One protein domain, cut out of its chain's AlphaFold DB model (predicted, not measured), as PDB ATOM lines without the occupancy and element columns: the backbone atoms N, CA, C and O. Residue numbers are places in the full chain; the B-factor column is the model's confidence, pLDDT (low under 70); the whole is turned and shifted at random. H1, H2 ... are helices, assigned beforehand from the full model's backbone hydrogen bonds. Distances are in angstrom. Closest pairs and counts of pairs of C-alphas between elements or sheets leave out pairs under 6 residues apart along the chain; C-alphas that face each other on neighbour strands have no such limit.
ATOM      1  N   TRP A 182      37.280 -30.112 -21.356       84.06
ATOM      2  CA  TRP A 182      37.161 -31.338 -22.145       84.06
ATOM      3  C   TRP A 182      36.999 -31.067 -23.646       84.06
ATOM      4  O   TRP A 182      36.423 -30.049 -24.031       84.06
ATOM      5  N   PRO A 183      37.473 -31.986 -24.510       83.81
ATOM      6  CA  PRO A 183      37.237 -31.892 -25.943       83.81
ATOM      7  C   PRO A 183      35.759 -32.114 -26.281       83.81
ATOM      8  O   PRO A 183      34.980 -32.659 -25.483       83.81
ATOM      9  N   ASP A 184      35.393 -31.717 -27.497       87.75
ATOM     10  CA  ASP A 184      34.085 -32.015 -28.062       87.75
ATOM     11  C   ASP A 184      34.034 -33.457 -28.581       87.75
ATOM     12  O   ASP A 184      35.055 -34.042 -28.959       87.75
ATOM     13  N   ILE A 185      32.828 -34.018 -28.618       88.50
ATOM     14  CA  ILE A 185      32.531 -35.289 -29.273       88.50
ATOM     15  C   ILE A 185      31.500 -35.005 -30.352       88.50
ATOM     16  O   ILE A 185      30.366 -34.615 -30.075       88.50
ATOM     17  N   THR A 186      31.914 -35.205 -31.595       87.56
ATOM     18  CA  THR A 186      31.047 -35.075 -32.768       87.56
ATOM     19  C   THR A 186      29.980 -36.170 -32.796       87.56
ATOM     20  O   THR A 186      30.110 -37.203 -32.146       87.56
ATOM     21  N   GLU A 187      28.940 -35.984 -33.610       84.75
ATOM     22  CA  GLU A 187      27.894 -36.995 -33.831       84.75
ATOM     23  C   GLU A 187      28.446 -38.350 -34.325       84.75
ATOM     24  O   GLU A 187      27.869 -39.392 -34.041       84.75
ATOM     25  N   GLY A 188      29.590 -38.352 -35.019       80.81
ATOM     26  CA  GLY A 188      30.282 -39.565 -35.468       80.81
ATOM     27  C   GLY A 188      31.246 -40.163 -34.437       80.81
ATOM     28  O   GLY A 188      32.231 -40.785 -34.835       80.81
ATOM     29  N   ASP A 189      31.044 -39.903 -33.141       82.00
ATOM     30  CA  ASP A 189      31.868 -40.403 -32.028       82.00
ATOM     31  C   ASP A 189      33.374 -40.091 -32.171       82.00
ATOM     32  O   ASP A 189      34.261 -40.823 -31.696       82.00
ATOM     33  N   THR A 190      33.680 -38.987 -32.856       84.94
ATOM     34  CA  THR A 190      35.044 -38.483 -33.040       84.94
ATOM     35  C   THR A 190      35.319 -37.379 -32.033       84.94
ATOM     36  O   THR A 190      34.544 -36.426 -31.936       84.94
ATOM     37  N   ILE A 191      36.428 -37.517 -31.305       82.56
ATOM     38  CA  ILE A 191      36.921 -36.522 -30.351       82.56
ATOM     39  C   ILE A 191      37.623 -35.416 -31.139       82.56
ATOM     40  O   ILE A 191      38.535 -35.702 -31.915       82.56
ATOM     41  N   GLN A 192      37.214 -34.169 -30.929       79.19
ATOM     42  CA  GLN A 192      37.773 -33.015 -31.623       79.19
ATOM     43  C   GLN A 192      38.186 -31.929 -30.627       79.19
ATOM     44  O   GLN A 192      37.490 -31.658 -29.647       79.19
ATOM     45  N   ALA A 193      39.323 -31.280 -30.896       67.69
ATOM     46  CA  ALA A 193      39.653 -30.025 -30.235       67.69
ATOM     47  C   ALA A 193      38.568 -28.981 -30.559       67.69
ATOM     48  O   ALA A 193      38.102 -28.885 -31.697       67.69
ATOM     49  N   SER A 194      38.146 -28.231 -29.544       62.19
ATOM     50  CA  SER A 194      37.088 -27.229 -29.659       62.19
ATOM     51  C   SER A 194      37.501 -26.152 -30.673       62.19
ATOM     52  O   SER A 194      38.523 -25.496 -30.499       62.19
ATOM     53  N   ALA A 195      36.725 -25.972 -31.751       59.25
ATOM     54  CA  ALA A 195      36.990 -24.925 -32.748       59.25
ATOM     55  C   ALA A 195      36.981 -23.522 -32.116       59.25
ATOM     56  O   ALA A 195      37.746 -22.652 -32.532       59.25
ATOM     57  N   ASP A 196      36.172 -23.341 -31.070       63.22
ATOM     58  CA  ASP A 196      36.025 -22.077 -30.349       63.22
ATOM     59  C   ASP A 196      37.262 -21.703 -29.525       63.22
ATOM     60  O   ASP A 196      37.484 -20.520 -29.272       63.22
ATOM     61  N   ASP A 197      38.134 -22.667 -29.209       74.50
ATOM     62  CA  ASP A 197      39.430 -22.383 -28.579       74.50
ATOM     63  C   ASP A 197      40.271 -21.455 -29.465       74.50
ATOM     64  O   ASP A 197      41.047 -20.648 -28.962       74.50
ATOM     65  N   SER A 198      40.076 -21.517 -30.788       73.69
ATOM     66  CA  SER A 198      40.782 -20.668 -31.751       73.69
ATOM     67  C   SER A 198      40.413 -19.190 -31.601       73.69
ATOM     68  O   SER A 198      41.276 -18.330 -31.771       73.69
ATOM     69  N   ASN A 199      39.155 -18.877 -31.268       81.25
ATOM     70  CA  ASN A 199      38.701 -17.494 -31.098       81.25
ATOM     71  C   ASN A 199      39.237 -16.897 -29.795       81.25
ATOM     72  O   ASN A 199      39.808 -15.801 -29.817       81.25
ATOM     73  N   ASP A 200      39.126 -17.632 -28.685       84.62
ATOM     74  CA  ASP A 200      39.703 -17.213 -27.404       84.62
ATOM     75  C   ASP A 200      41.219 -17.028 -27.543       84.62
ATOM     76  O   ASP A 200      41.763 -15.988 -27.164       84.62
ATOM     77  N   LEU A 201      41.897 -17.985 -28.186       85.31
ATOM     78  CA  LEU A 201      43.335 -17.917 -28.421       85.31
ATOM     79  C   LEU A 201      43.720 -16.719 -29.291       85.31
ATOM     80  O   LEU A 201      44.688 -16.039 -28.969       85.31
ATOM     81  N   SER A 202      42.961 -16.412 -30.348       86.62
ATOM     82  CA  SER A 202      43.228 -15.242 -31.198       86.62
ATOM     83  C   SER A 202      43.140 -13.923 -30.420       86.62
ATOM     84  O   SER A 202      43.941 -13.012 -30.636       86.62
ATOM     85  N   THR A 203      42.214 -13.845 -29.461       86.50
ATOM     86  CA  THR A 203      42.052 -12.678 -28.587       86.50
ATOM     87  C   THR A 203      43.246 -12.546 -27.644       86.50
ATOM     88  O   THR A 203      43.813 -11.460 -27.524       86.50
ATOM     89  N   LEU A 204      43.682 -13.653 -27.033       89.50
ATOM     90  CA  LEU A 204      44.851 -13.678 -26.146       89.50
ATOM     91  C   LEU A 204      46.172 -13.433 -26.894       89.50
ATOM     92  O   LEU A 204      47.082 -12.796 -26.364       89.50
ATOM     93  N   GLN A 205      46.280 -13.894 -28.141       88.75
ATOM     94  CA  GLN A 205      47.411 -13.605 -29.026       88.75
ATOM     95  C   GLN A 205      47.530 -12.110 -29.322       88.75
ATOM     96  O   GLN A 205      48.637 -11.577 -29.360       88.75
ATOM     97  N   ALA A 206      46.398 -11.429 -29.518       89.19
ATOM     98  CA  ALA A 206      46.375  -9.995 -29.776       89.19
ATOM     99  C   ALA A 206      46.730  -9.159 -28.534       89.19
ATOM    100  O   ALA A 206      47.353  -8.106 -28.680       89.19
ATOM    101  N   SER A 207      46.356  -9.603 -27.329       88.94
ATOM    102  CA  SER A 207      46.679  -8.901 -26.078       88.94
ATOM    103  C   SER A 207      48.086  -9.200 -25.554       88.94
ATOM    104  O   SER A 207      48.683  -8.340 -24.910       88.94
ATOM    105  N   GLY A 208      48.618 -10.403 -25.798       90.62
ATOM    106  CA  GLY A 208      49.890 -10.867 -25.228       90.62
ATOM    107  C   GLY A 208      49.838 -11.133 -23.717       90.62
ATOM    108  O   GLY A 208      50.871 -11.385 -23.100       90.62
ATOM    109  N   SER A 209      48.649 -11.073 -23.113       91.94
ATOM    110  CA  SER A 209      48.399 -11.338 -21.695       91.94
ATOM    111  C   SER A 209      46.931 -11.681 -21.444       91.94
ATOM    112  O   SER A 209      46.051 -11.408 -22.265       91.94
ATOM    113  N   LEU A 210      46.649 -12.263 -20.282       92.88
ATOM    114  CA  LEU A 210      45.287 -12.530 -19.836       92.88
ATOM    115  C   LEU A 210      44.594 -11.221 -19.422       92.88
ATOM    116  O   LEU A 210      45.194 -10.424 -18.694       92.88
ATOM    117  N   PRO A 211      43.333 -10.988 -19.827       93.31
ATOM    118  CA  PRO A 211      42.600  -9.757 -19.536       93.31
ATOM    119  C   PRO A 211      41.976  -9.786 -18.127       93.31
ATOM    120  O   PRO A 211      40.767  -9.629 -17.963       93.31
ATOM    121  N   LEU A 212      42.796 -10.018 -17.099       93.38
ATOM    122  CA  LEU A 212      42.331 -10.105 -15.714       93.38
ATOM    123  C   LEU A 212      41.981  -8.712 -15.157       93.38
ATOM    124  O   LEU A 212      42.846  -7.832 -15.154       93.38
ATOM    125  N   PRO A 213      40.744  -8.491 -14.669       94.94
ATOM    126  CA  PRO A 213      40.390  -7.275 -13.943       94.94
ATOM    127  C   PRO A 213      40.962  -7.295 -12.511       94.94
ATOM    128  O   PRO A 213      41.641  -8.235 -12.103       94.94
ATOM    129  N   ASP A 214      40.670  -6.264 -11.712       93.81
ATOM    130  CA  ASP A 214      40.983  -6.275 -10.277       93.81
ATOM    131  C   ASP A 214      40.094  -7.291  -9.542       93.81
ATOM    132  O   ASP A 214      38.884  -7.098  -9.405       93.81
ATOM    133  N   GLY A 215      40.711  -8.359  -9.035       91.06
ATOM    134  CA  GLY A 215      40.027  -9.452  -8.346       91.06
ATOM    135  C   GLY A 215      39.273  -9.054  -7.073       91.06
ATOM    136  O   GLY A 215      38.373  -9.781  -6.660       91.06
ATOM    137  N   ASN A 216      39.575  -7.905  -6.465       90.12
ATOM    138  CA  ASN A 216      38.880  -7.443  -5.260       90.12
ATOM    139  C   ASN A 216      37.615  -6.636  -5.565       90.12
ATOM    140  O   ASN A 216      36.767  -6.469  -4.688       90.12
ATOM    141  N   THR A 217      37.499  -6.087  -6.777       92.69
ATOM    142  CA  THR A 217      36.459  -5.102  -7.110       92.69
ATOM    143  C   THR A 217      35.651  -5.451  -8.353       92.69
ATOM    144  O   THR A 217      34.563  -4.901  -8.536       92.69
ATOM    145  N   CYS A 218      36.115  -6.384  -9.188       92.06
ATOM    146  CA  CYS A 218      35.497  -6.684 -10.477       92.06
ATOM    147  C   CYS A 218      34.010  -7.055 -10.366       92.06
ATOM    148  O   CYS A 218      33.207  -6.588 -11.177       92.06
ATOM    149  N   ASN A 219      33.608  -7.782  -9.318       86.19
ATOM    150  CA  ASN A 219      32.221  -8.202  -9.104       86.19
ATOM    151  C   ASN A 219      31.243  -7.023  -8.931       86.19
ATOM    152  O   ASN A 219      30.062  -7.153  -9.243       86.19
ATOM    153  N   THR A 220      31.730  -5.854  -8.502       87.69
ATOM    154  CA  THR A 220      30.921  -4.636  -8.340       87.69
ATOM    155  C   THR A 220      30.685  -3.892  -9.655       87.69
ATOM    156  O   THR A 220      29.830  -3.011  -9.722       87.69
ATOM    157  N   THR A 221      31.424  -4.248 -10.711       86.50
ATOM    158  CA  THR A 221      31.444  -3.530 -11.999       86.50
ATOM    159  C   THR A 221      30.787  -4.290 -13.153       86.50
ATOM    160  O   THR A 221      30.643  -3.741 -14.239       86.50
ATOM    161  N   LEU A 222      30.351  -5.531 -12.916       87.25
ATOM    162  CA  LEU A 222      29.792  -6.436 -13.927       87.25
ATOM    163  C   LEU A 222      28.407  -6.006 -14.463       87.25
ATOM    164  O   LEU A 222      28.073  -6.287 -15.611       87.25
ATOM    165  N   GLY A 223      27.608  -5.274 -13.679       84.88
ATOM    166  CA  GLY A 223      26.263  -4.842 -14.080       84.88
ATOM    167  C   GLY A 223      25.170  -5.897 -13.837       84.88
ATOM    168  O   GLY A 223      25.367  -6.835 -13.073       84.88
ATOM    169  N   ILE A 224      23.985  -5.696 -14.432       75.00
ATOM    170  CA  ILE A 224      22.751  -6.460 -14.125       75.00
ATOM    171  C   ILE A 224      22.590  -7.736 -14.983       75.00
ATOM    172  O   ILE A 224      21.806  -8.609 -14.631       75.00
ATOM    173  N   ASP A 225      23.360  -7.886 -16.059       77.19
ATOM    174  CA  ASP A 225      23.393  -9.091 -16.902       77.19
ATOM    175  C   ASP A 225      24.769  -9.166 -17.584       77.19
ATOM    176  O   ASP A 225      24.928  -8.740 -18.732       77.19
ATOM    177  N   PRO A 226      25.821  -9.513 -16.824       86.44
ATOM    178  CA  PRO A 226      27.179  -9.439 -17.330       86.44
ATOM    179  C   PRO A 226      27.452 -10.468 -18.417       86.44
ATOM    180  O   PRO A 226      26.993 -11.609 -18.357       86.44
ATOM    181  N   ASP A 227      28.308 -10.078 -19.359       87.75
ATOM    182  CA  ASP A 227      28.877 -11.002 -20.328       87.75
ATOM    183  C   ASP A 227      29.563 -12.189 -19.606       87.75
ATOM    184  O   ASP A 227      30.383 -11.962 -18.708       87.75
ATOM    185  N   PRO A 228      29.264 -13.454 -19.969       87.75
ATOM    186  CA  PRO A 228      29.826 -14.621 -19.290       87.75
ATOM    187  C   PRO A 228      31.358 -14.691 -19.302       87.75
ATOM    188  O   PRO A 228      31.948 -15.208 -18.355       87.75
ATOM    189  N   VAL A 229      32.019 -14.156 -20.336       89.75
ATOM    190  CA  VAL A 229      33.484 -14.078 -20.401       89.75
ATOM    191  C   VAL A 229      34.003 -13.046 -19.400       89.75
ATOM    192  O   VAL A 229      34.999 -13.299 -18.724       89.75
ATOM    193  N   ALA A 230      33.309 -11.919 -19.222       91.19
ATOM    194  CA  ALA A 230      33.649 -10.946 -18.181       91.19
ATOM    195  C   ALA A 230      33.472 -11.523 -16.764       91.19
ATOM    196  O   ALA A 230      34.338 -11.314 -15.908       91.19
ATOM    197  N   VAL A 231      32.397 -12.286 -16.523       89.31
ATOM    198  CA  VAL A 231      32.201 -13.016 -15.254       89.31
ATOM    199  C   VAL A 231      33.346 -13.997 -15.026       89.31
ATOM    200  O   VAL A 231      33.933 -13.994 -13.949       89.31
ATOM    201  N   TYR A 232      33.709 -14.782 -16.045       89.56
ATOM    202  CA  TYR A 232      34.804 -15.745 -15.968       89.56
ATOM    203  C   TYR A 232      36.140 -15.088 -15.590       89.56
ATOM    204  O   TYR A 232      36.808 -15.541 -14.659       89.56
ATOM    205  N   TRP A 233      36.522 -14.001 -16.269       91.81
ATOM    206  CA  TRP A 233      37.770 -13.303 -15.954       91.81
ATOM    207  C   TRP A 233      37.749 -12.672 -14.564       91.81
ATOM    208  O   TRP A 233      38.767 -12.699 -13.874       91.81
ATOM    209  N   CYS A 234      36.604 -12.136 -14.136       91.69
ATOM    210  CA  CYS A 234      36.437 -11.625 -12.781       91.69
ATOM    211  C   CYS A 234      36.581 -12.737 -11.738       91.69
ATOM    212  O   CYS A 234      37.350 -12.588 -10.797       91.69
ATOM    213  N   ASP A 235      35.923 -13.875 -11.945       86.50
ATOM    214  CA  ASP A 235      36.033 -15.041 -11.076       86.50
ATOM    215  C   ASP A 235      37.488 -15.508 -10.953       86.50
ATOM    216  O   ASP A 235      37.970 -15.734  -9.844       86.50
ATOM    217  N   LEU A 236      38.200 -15.624 -12.078       87.81
ATOM    218  CA  LEU A 236      39.612 -16.006 -12.098       87.81
ATOM    219  C   LEU A 236      40.480 -14.988 -11.345       87.81
ATOM    220  O   LEU A 236      41.306 -15.373 -10.520       87.81
ATOM    221  N   ALA A 237      40.262 -13.690 -11.567       91.50
ATOM    222  CA  ALA A 237      40.974 -12.630 -10.860       91.50
ATOM    223  C   ALA A 237      40.699 -12.640  -9.348       91.50
ATOM    224  O   ALA A 237      41.632 -12.523  -8.552       91.50
ATOM    225  N   SER A 238      39.439 -12.805  -8.936       87.94
ATOM    226  CA  SER A 238      39.047 -12.893  -7.526       87.94
ATOM    227  C   SER A 238      39.676 -14.096  -6.834       87.94
ATOM    228  O   SER A 238      40.120 -13.977  -5.693       87.94
ATOM    229  N   ALA A 239      39.777 -15.230  -7.524       82.56
ATOM    230  CA  ALA A 239      40.434 -16.416  -6.994       82.56
ATOM    231  C   ALA A 239      41.915 -16.189  -6.707       82.56
ATOM    232  O   ALA A 239      42.374 -16.464  -5.601       82.56
ATOM    233  N   ILE A 240      42.638 -15.624  -7.675       87.06
ATOM    234  CA  ILE A 240      44.057 -15.284  -7.525       87.06
ATOM    235  C   ILE A 240      44.240 -14.266  -6.397       87.06
ATOM    236  O   ILE A 240      45.158 -14.388  -5.599       87.06
ATOM    237  N   ALA A 241      43.358 -13.268  -6.294       88.94
ATOM    238  CA  ALA A 241      43.420 -12.289  -5.211       88.94
ATOM    239  C   ALA A 241      43.193 -12.928  -3.828       88.94
ATOM    240  O   ALA A 241      43.791 -12.488  -2.847       88.94
ATOM    241  N   SER A 242      42.345 -13.961  -3.749       83.12
ATOM    242  CA  SER A 242      42.057 -14.680  -2.503       83.12
ATOM    243  C   SER A 242      43.149 -15.669  -2.085       83.12
ATOM    244  O   SER A 242      43.325 -15.897  -0.890       83.12
ATOM    245  N   ASP A 243      43.879 -16.229  -3.051       82.31
ATOM    246  CA  ASP A 243      44.933 -17.224  -2.845       82.31
ATOM    247  C   ASP A 243      46.107 -16.968  -3.814       82.31
ATOM    248  O   ASP A 243      46.273 -17.678  -4.811       82.31
ATOM    249  N   PRO A 244      46.903 -15.907  -3.574       87.75
ATOM    250  CA  PRO A 244      47.914 -15.434  -4.525       87.75
ATOM    251  C   PRO A 244      49.100 -16.386  -4.703       87.75
ATOM    252  O   PRO A 244      49.820 -16.268  -5.692       87.75
ATOM    253  N   ASP A 245      49.294 -17.319  -3.770       85.44
ATOM    254  CA  ASP A 245      50.364 -18.318  -3.810       85.44
ATOM    255  C   ASP A 245      49.858 -19.712  -4.239       85.44
ATOM    256  O   ASP A 245      50.660 -20.636  -4.412       85.44
ATOM    257  N   GLY A 246      48.542 -19.869  -4.430       79.88
ATOM    258  CA  GLY A 246      47.904 -21.129  -4.802       79.88
ATOM    259  C   GLY A 246      48.170 -21.557  -6.248       79.88
ATOM    260  O   GLY A 246      48.580 -20.760  -7.095       79.88
ATOM    261  N   ASP A 247      47.885 -22.825  -6.553       79.94
ATOM    262  CA  ASP A 247      48.163 -23.444  -7.862       79.94
ATOM    263  C   ASP A 247      47.601 -22.620  -9.028       79.94
ATOM    264  O   ASP A 247      48.290 -22.348 -10.008       79.94
ATOM    265  N   LEU A 248      46.367 -22.123  -8.903       81.94
ATOM    266  CA  LEU A 248      45.734 -21.313  -9.946       81.94
ATOM    267  C   LEU A 248      46.512 -20.027 -10.263       81.94
ATOM    268  O   LEU A 248      46.647 -19.665 -11.434       81.94
ATOM    269  N   ALA A 249      47.041 -19.348  -9.242       87.19
ATOM    270  CA  ALA A 249      47.873 -18.166  -9.433       87.19
ATOM    271  C   ALA A 249      49.170 -18.522 -10.177       87.19
ATOM    272  O   ALA A 249      49.604 -17.777 -11.061       87.19
ATOM    273  N   GLN A 250      49.739 -19.700  -9.899       88.06
ATOM    274  CA  GLN A 250      50.907 -20.222 -10.608       88.06
ATOM    275  C   GLN A 250      50.585 -20.536 -12.082       88.06
ATOM    276  O   GLN A 250      51.330 -20.093 -12.958       88.06
ATOM    277  N   HIS A 251      49.456 -21.190 -12.390       86.56
ATOM    278  CA  HIS A 251      49.015 -21.429 -13.780       86.56
ATOM    279  C   HIS A 251      48.846 -20.146 -14.569       86.56
ATOM    280  O   HIS A 251      49.304 -20.030 -15.706       86.56
ATOM    281  N   VAL A 252      48.224 -19.150 -13.950       90.56
ATOM    282  CA  VAL A 252      48.006 -17.845 -14.565       90.56
ATOM    283  C   VAL A 252      49.330 -17.126 -14.821       90.56
ATOM    284  O   VAL A 252      49.498 -16.511 -15.877       90.56
ATOM    285  N   ALA A 253      50.295 -17.220 -13.903       92.44
ATOM    286  CA  ALA A 253      51.630 -16.659 -14.093       92.44
ATOM    287  C   ALA A 253      52.386 -17.343 -15.248       92.44
ATOM    288  O   ALA A 253      52.988 -16.659 -16.084       92.44
ATOM    289  N   VAL A 254      52.316 -18.676 -15.337       91.50
ATOM    290  CA  VAL A 254      52.919 -19.452 -16.436       91.50
ATOM    291  C   VAL A 254      52.266 -19.096 -17.769       91.50
ATOM    292  O   VAL A 254      52.971 -18.796 -18.732       91.50
ATOM    293  N   ALA A 255      50.935 -19.040 -17.827       91.81
ATOM    294  CA  ALA A 255      50.222 -18.694 -19.049       91.81
ATOM    295  C   ALA A 255      50.506 -17.258 -19.514       91.81
ATOM    296  O   ALA A 255      50.756 -17.047 -20.698       91.81
ATOM    297  N   ASN A 256      50.544 -16.275 -18.606       94.00
ATOM    298  CA  ASN A 256      50.949 -14.905 -18.948       94.00
ATOM    299  C   ASN A 256      52.390 -14.845 -19.474       94.00
ATOM    300  O   ASN A 256      52.663 -14.121 -20.430       94.00
ATOM    301  N   THR A 257      53.306 -15.619 -18.884       94.25
ATOM    302  CA  THR A 257      54.695 -15.711 -19.362       94.25
ATOM    303  C   THR A 257      54.752 -16.293 -20.775       94.25
ATOM    304  O   THR A 257      55.442 -15.751 -21.640       94.25
ATOM    305  N   ALA A 258      53.994 -17.360 -21.032       92.44
ATOM    306  CA  ALA A 258      53.916 -17.995 -22.340       92.44
ATOM    307  C   ALA A 258      53.333 -17.043 -23.398       92.44
ATOM    308  O   ALA A 258      53.981 -16.813 -24.422       92.44
ATOM    309  N   LEU A 259      52.205 -16.381 -23.102       92.38
ATOM    310  CA  LEU A 259      51.588 -15.366 -23.966       92.38
ATOM    311  C   LEU A 259      52.560 -14.231 -24.311       92.38
ATOM    312  O   LEU A 259      52.719 -13.899 -25.485       92.38
ATOM    313  N   ALA A 260      53.267 -13.692 -23.314       92.19
ATOM    314  CA  ALA A 260      54.246 -12.624 -23.515       92.19
ATOM    315  C   ALA A 260      55.448 -13.071 -24.368       92.19
ATOM    316  O   ALA A 260      56.047 -12.261 -25.075       92.19
ATOM    317  N   SER A 261      55.801 -14.358 -24.315       92.25
ATOM    318  CA  SER A 261      56.876 -14.952 -25.122       92.25
ATOM    319  C   SER A 261      56.441 -15.387 -26.529       92.25
ATOM    320  O   SER A 261      57.285 -15.779 -27.333       92.25
ATOM    321  N   GLY A 262      55.143 -15.311 -26.840       89.06
ATOM    322  CA  GLY A 262      54.575 -15.810 -28.093       89.06
ATOM    323  C   GLY A 262      54.424 -17.336 -28.157       89.06
ATOM    324  O   GLY A 262      54.203 -17.877 -29.241       89.06
ATOM    325  N   ASP A 263      54.541 -18.038 -27.026       88.19
ATOM    326  CA  ASP A 263      54.200 -19.456 -26.922       88.19
ATOM    327  C   ASP A 263      52.709 -19.608 -26.615       88.19
ATOM    328  O   ASP A 263      52.255 -19.466 -25.483       88.19
ATOM    329  N   PHE A 264      51.943 -19.919 -27.654       83.12
ATOM    330  CA  PHE A 264      50.493 -20.100 -27.587       83.12
ATOM    331  C   PHE A 264      50.073 -21.563 -27.432       83.12
ATOM    332  O   PHE A 264      48.889 -21.878 -27.531       83.12
ATOM    333  N   THR A 265      51.037 -22.466 -27.256       79.56
ATOM    334  CA  THR A 265      50.809 -23.917 -27.288       79.56
ATOM    335  C   THR A 265      50.870 -24.567 -25.915       79.56
ATOM    336  O   THR A 265      50.520 -25.741 -25.789       79.56
ATOM    337  N   THR A 266      51.280 -23.819 -24.884       78.38
ATOM    338  CA  THR A 266      51.299 -24.344 -23.520       78.38
ATOM    339  C   THR A 266      49.906 -24.789 -23.068       78.38
ATOM    340  O   THR A 266      48.877 -24.165 -23.357       78.38
ATOM    341  N   GLN A 267      49.888 -25.882 -22.309       77.69
ATOM    342  CA  GLN A 267      48.680 -26.436 -21.723       77.69
ATOM    343  C   GLN A 267      48.002 -25.437 -20.769       77.69
ATOM    344  O   GLN A 267      46.777 -25.423 -20.687       77.69
ATOM    345  N   ASP A 268      48.768 -24.564 -20.105       80.62
ATOM    346  CA  ASP A 268      48.236 -23.564 -19.171       80.62
ATOM    347  C   ASP A 268      47.327 -22.537 -19.858       80.62
ATOM    348  O   ASP A 268      46.263 -22.223 -19.332       80.62
ATOM    349  N   ILE A 269      47.684 -22.074 -21.067       82.38
ATOM    350  CA  ILE A 269      46.825 -21.186 -21.872       82.38
ATOM    351  C   ILE A 269      45.545 -21.922 -22.252       82.38
ATOM    352  O   ILE A 269      44.452 -21.383 -22.113       82.38
ATOM    353  N   SER A 270      45.679 -23.168 -22.710       80.56
ATOM    354  CA  SER A 270      44.536 -23.984 -23.107       80.56
ATOM    355  C   SER A 270      43.559 -24.219 -21.953       80.56
ATOM    356  O   SER A 270      42.362 -24.314 -22.206       80.56
ATOM    357  N   TRP A 271      44.034 -24.338 -20.712       79.00
ATOM    358  CA  TRP A 271      43.174 -24.552 -19.550       79.00
ATOM    359  C   TRP A 271      42.375 -23.310 -19.157       79.00
ATOM    360  O   TRP A 271      41.242 -23.444 -18.712       79.00
ATOM    361  N   ILE A 272      42.908 -22.105 -19.331       83.50
ATOM    362  CA  ILE A 272      42.253 -20.850 -18.906       83.50
ATOM    363  C   ILE A 272      41.431 -20.171 -20.012       83.50
ATOM    364  O   ILE A 272      41.043 -19.012 -19.878       83.50
ATOM    365  N   LEU A 273      41.165 -20.865 -21.124       87.00
ATOM    366  CA  LEU A 273      40.297 -20.330 -22.172       87.00
ATOM    367  C   LEU A 273      38.848 -20.245 -21.659       87.00
ATOM    368  O   LEU A 273      38.286 -21.287 -21.297       87.00
ATOM    369  N   PRO A 274      38.214 -19.054 -21.658       87.50
ATOM    370  CA  PRO A 274      36.869 -18.863 -21.117       87.50
ATOM    371  C   PRO A 274      35.848 -19.842 -21.686       87.50
ATOM    372  O   PRO A 274      35.069 -20.439 -20.942       87.50
ATOM    373  N   THR A 275      35.871 -20.073 -22.999       85.88
ATOM    374  CA  THR A 275      34.877 -20.907 -23.674       85.88
ATOM    375  C   THR A 275      34.926 -22.357 -23.201       85.88
ATOM    376  O   THR A 275      33.881 -22.992 -23.039       85.88
ATOM    377  N   ARG A 276      36.118 -22.884 -22.898       83.94
ATOM    378  CA  ARG A 276      36.272 -24.246 -22.357       83.94
ATOM    379  C   ARG A 276      35.681 -24.403 -20.962       83.94
ATOM    380  O   ARG A 276      35.423 -25.529 -20.542       83.94
ATOM    381  N   GLN A 277      35.470 -23.292 -20.265       83.56
ATOM    382  CA  GLN A 277      34.949 -23.265 -18.908       83.56
ATOM    383  C   GLN A 277      33.460 -22.953 -18.879       83.56
ATOM    384  O   GLN A 277      32.688 -23.677 -18.251       83.56
ATOM    385  N   ILE A 278      33.035 -21.954 -19.646       85.69
ATOM    386  CA  ILE A 278      31.639 -21.518 -19.744       85.69
ATOM    387  C   ILE A 278      30.742 -22.623 -20.321       85.69
ATOM    388  O   ILE A 278      29.592 -22.763 -19.911       85.69
ATOM    389  N   LYS A 279      31.272 -23.466 -21.218       87.50
ATOM    390  CA  LYS A 279      30.530 -24.590 -21.810       87.50
ATOM    391  C   LYS A 279      30.267 -25.753 -20.861       87.50
ATOM    392  O   LYS A 279      29.564 -26.679 -21.249       87.50
ATOM    393  N   THR A 280      30.797 -25.753 -19.645       88.25
ATOM    394  CA  THR A 280      30.555 -26.838 -18.685       88.25
ATOM    395  C   THR A 280      29.045 -27.098 -18.540       88.25
ATOM    396  O   THR A 280      28.258 -26.157 -18.462       88.25
TER     397      THR A 280
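What this domain is: This is residues 182 to 280 of the 306 residues of the protein "Pc15g01390 protein" of Penicillium rubens (strain ATCC 28089 / DSM 1075 / NRRL 1951 / Wisconsin 54-1255) (UniProt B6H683). Two long helices, H2 and H3, make a V; the short helices H4 and H5 run in a row of two short pieces across its mouth, H4 by H3 and H5 by H2, and H1 covers that side of the V, from H5 to near the last turns of H3. Before H1 a narrow two-stranded loop, residues 182 to 193, reaches away from the helices as an arm, and between H1 and H2 a long loop, residues 208 to 227, swings out at the other end of the longest axis. The printed part has 99 residues with five named helices in the order H1, H2, H3, H4, H5 and no named strand, and its class is all helix. It is compact, with a radius of gyration of the C-alphas of 14.4 A, and its C-alphas span 45 by 35 by 25 A.

Where its parts are: Begin at C-alpha 182 at (37.161, -31.338, -22.145); from there residues 184 to 185 pair antiparallel with residues 191 to 192. Find C-alpha 197 at (39.430, -22.383, -28.579), where H1, residues 197 to 207, begins its 15.5 A. H2, residues 228 to 242, runs 20.8 A, and H3, residues 247 to 261, runs 21.1 A. Two helices of five residues follow: H4, residues 267 to 271, and H5, residues 274 to 278, whose last C-alpha is at (31.639, -21.518, -19.744).

How they stand to each other: Start with H1, which touches H5; the closest C-alphas, those of Asp 197 and Thr 275, are 6.9 A apart. H1 and H3 are close but not clearly touching, with C-alphas 205 and 259 at 6.8 A; they run the same way at a steep tilt of 68 degrees, only just short of about perpendicular. Go on to H2, which is apart from H1 and touches H5 with residues 228 to 233 alone, closest at the C-alphas of Val 229 and Pro 274, 5.9 A. H2 and H3 only just touch, with 3 pairs of C-alphas within 8 A, and only at the corner by their link; the closest C-alphas, Ile 240 and Ala 249, are 5.1 A apart. Their tilt is steep, 63 degrees, opposite ways. H3 touches H4, closest at the C-alphas of Ala 255 and Ile 269, 5.1 A. H4 and H5 meet only through their link, while H3 and H5 are apart. In H1, H2, H3, H4 and H5 every O i to N i+4 pair is within hydrogen-bond range.

The domain as a whole: Look for the two C-alphas farthest apart at Gly 188 and Thr 217, 45.1 A. The printed part has no cut, and the C-alphas of Trp 182 and Thr 280 are 8.7 A apart. The link from H1 to H2 is long, with 20 residues, and the links H2 to H3, H3 to H4 and H4 to H5 are tight. The mean pLDDT of the printed part is 85.7, and residues 193 to 196 are under 70.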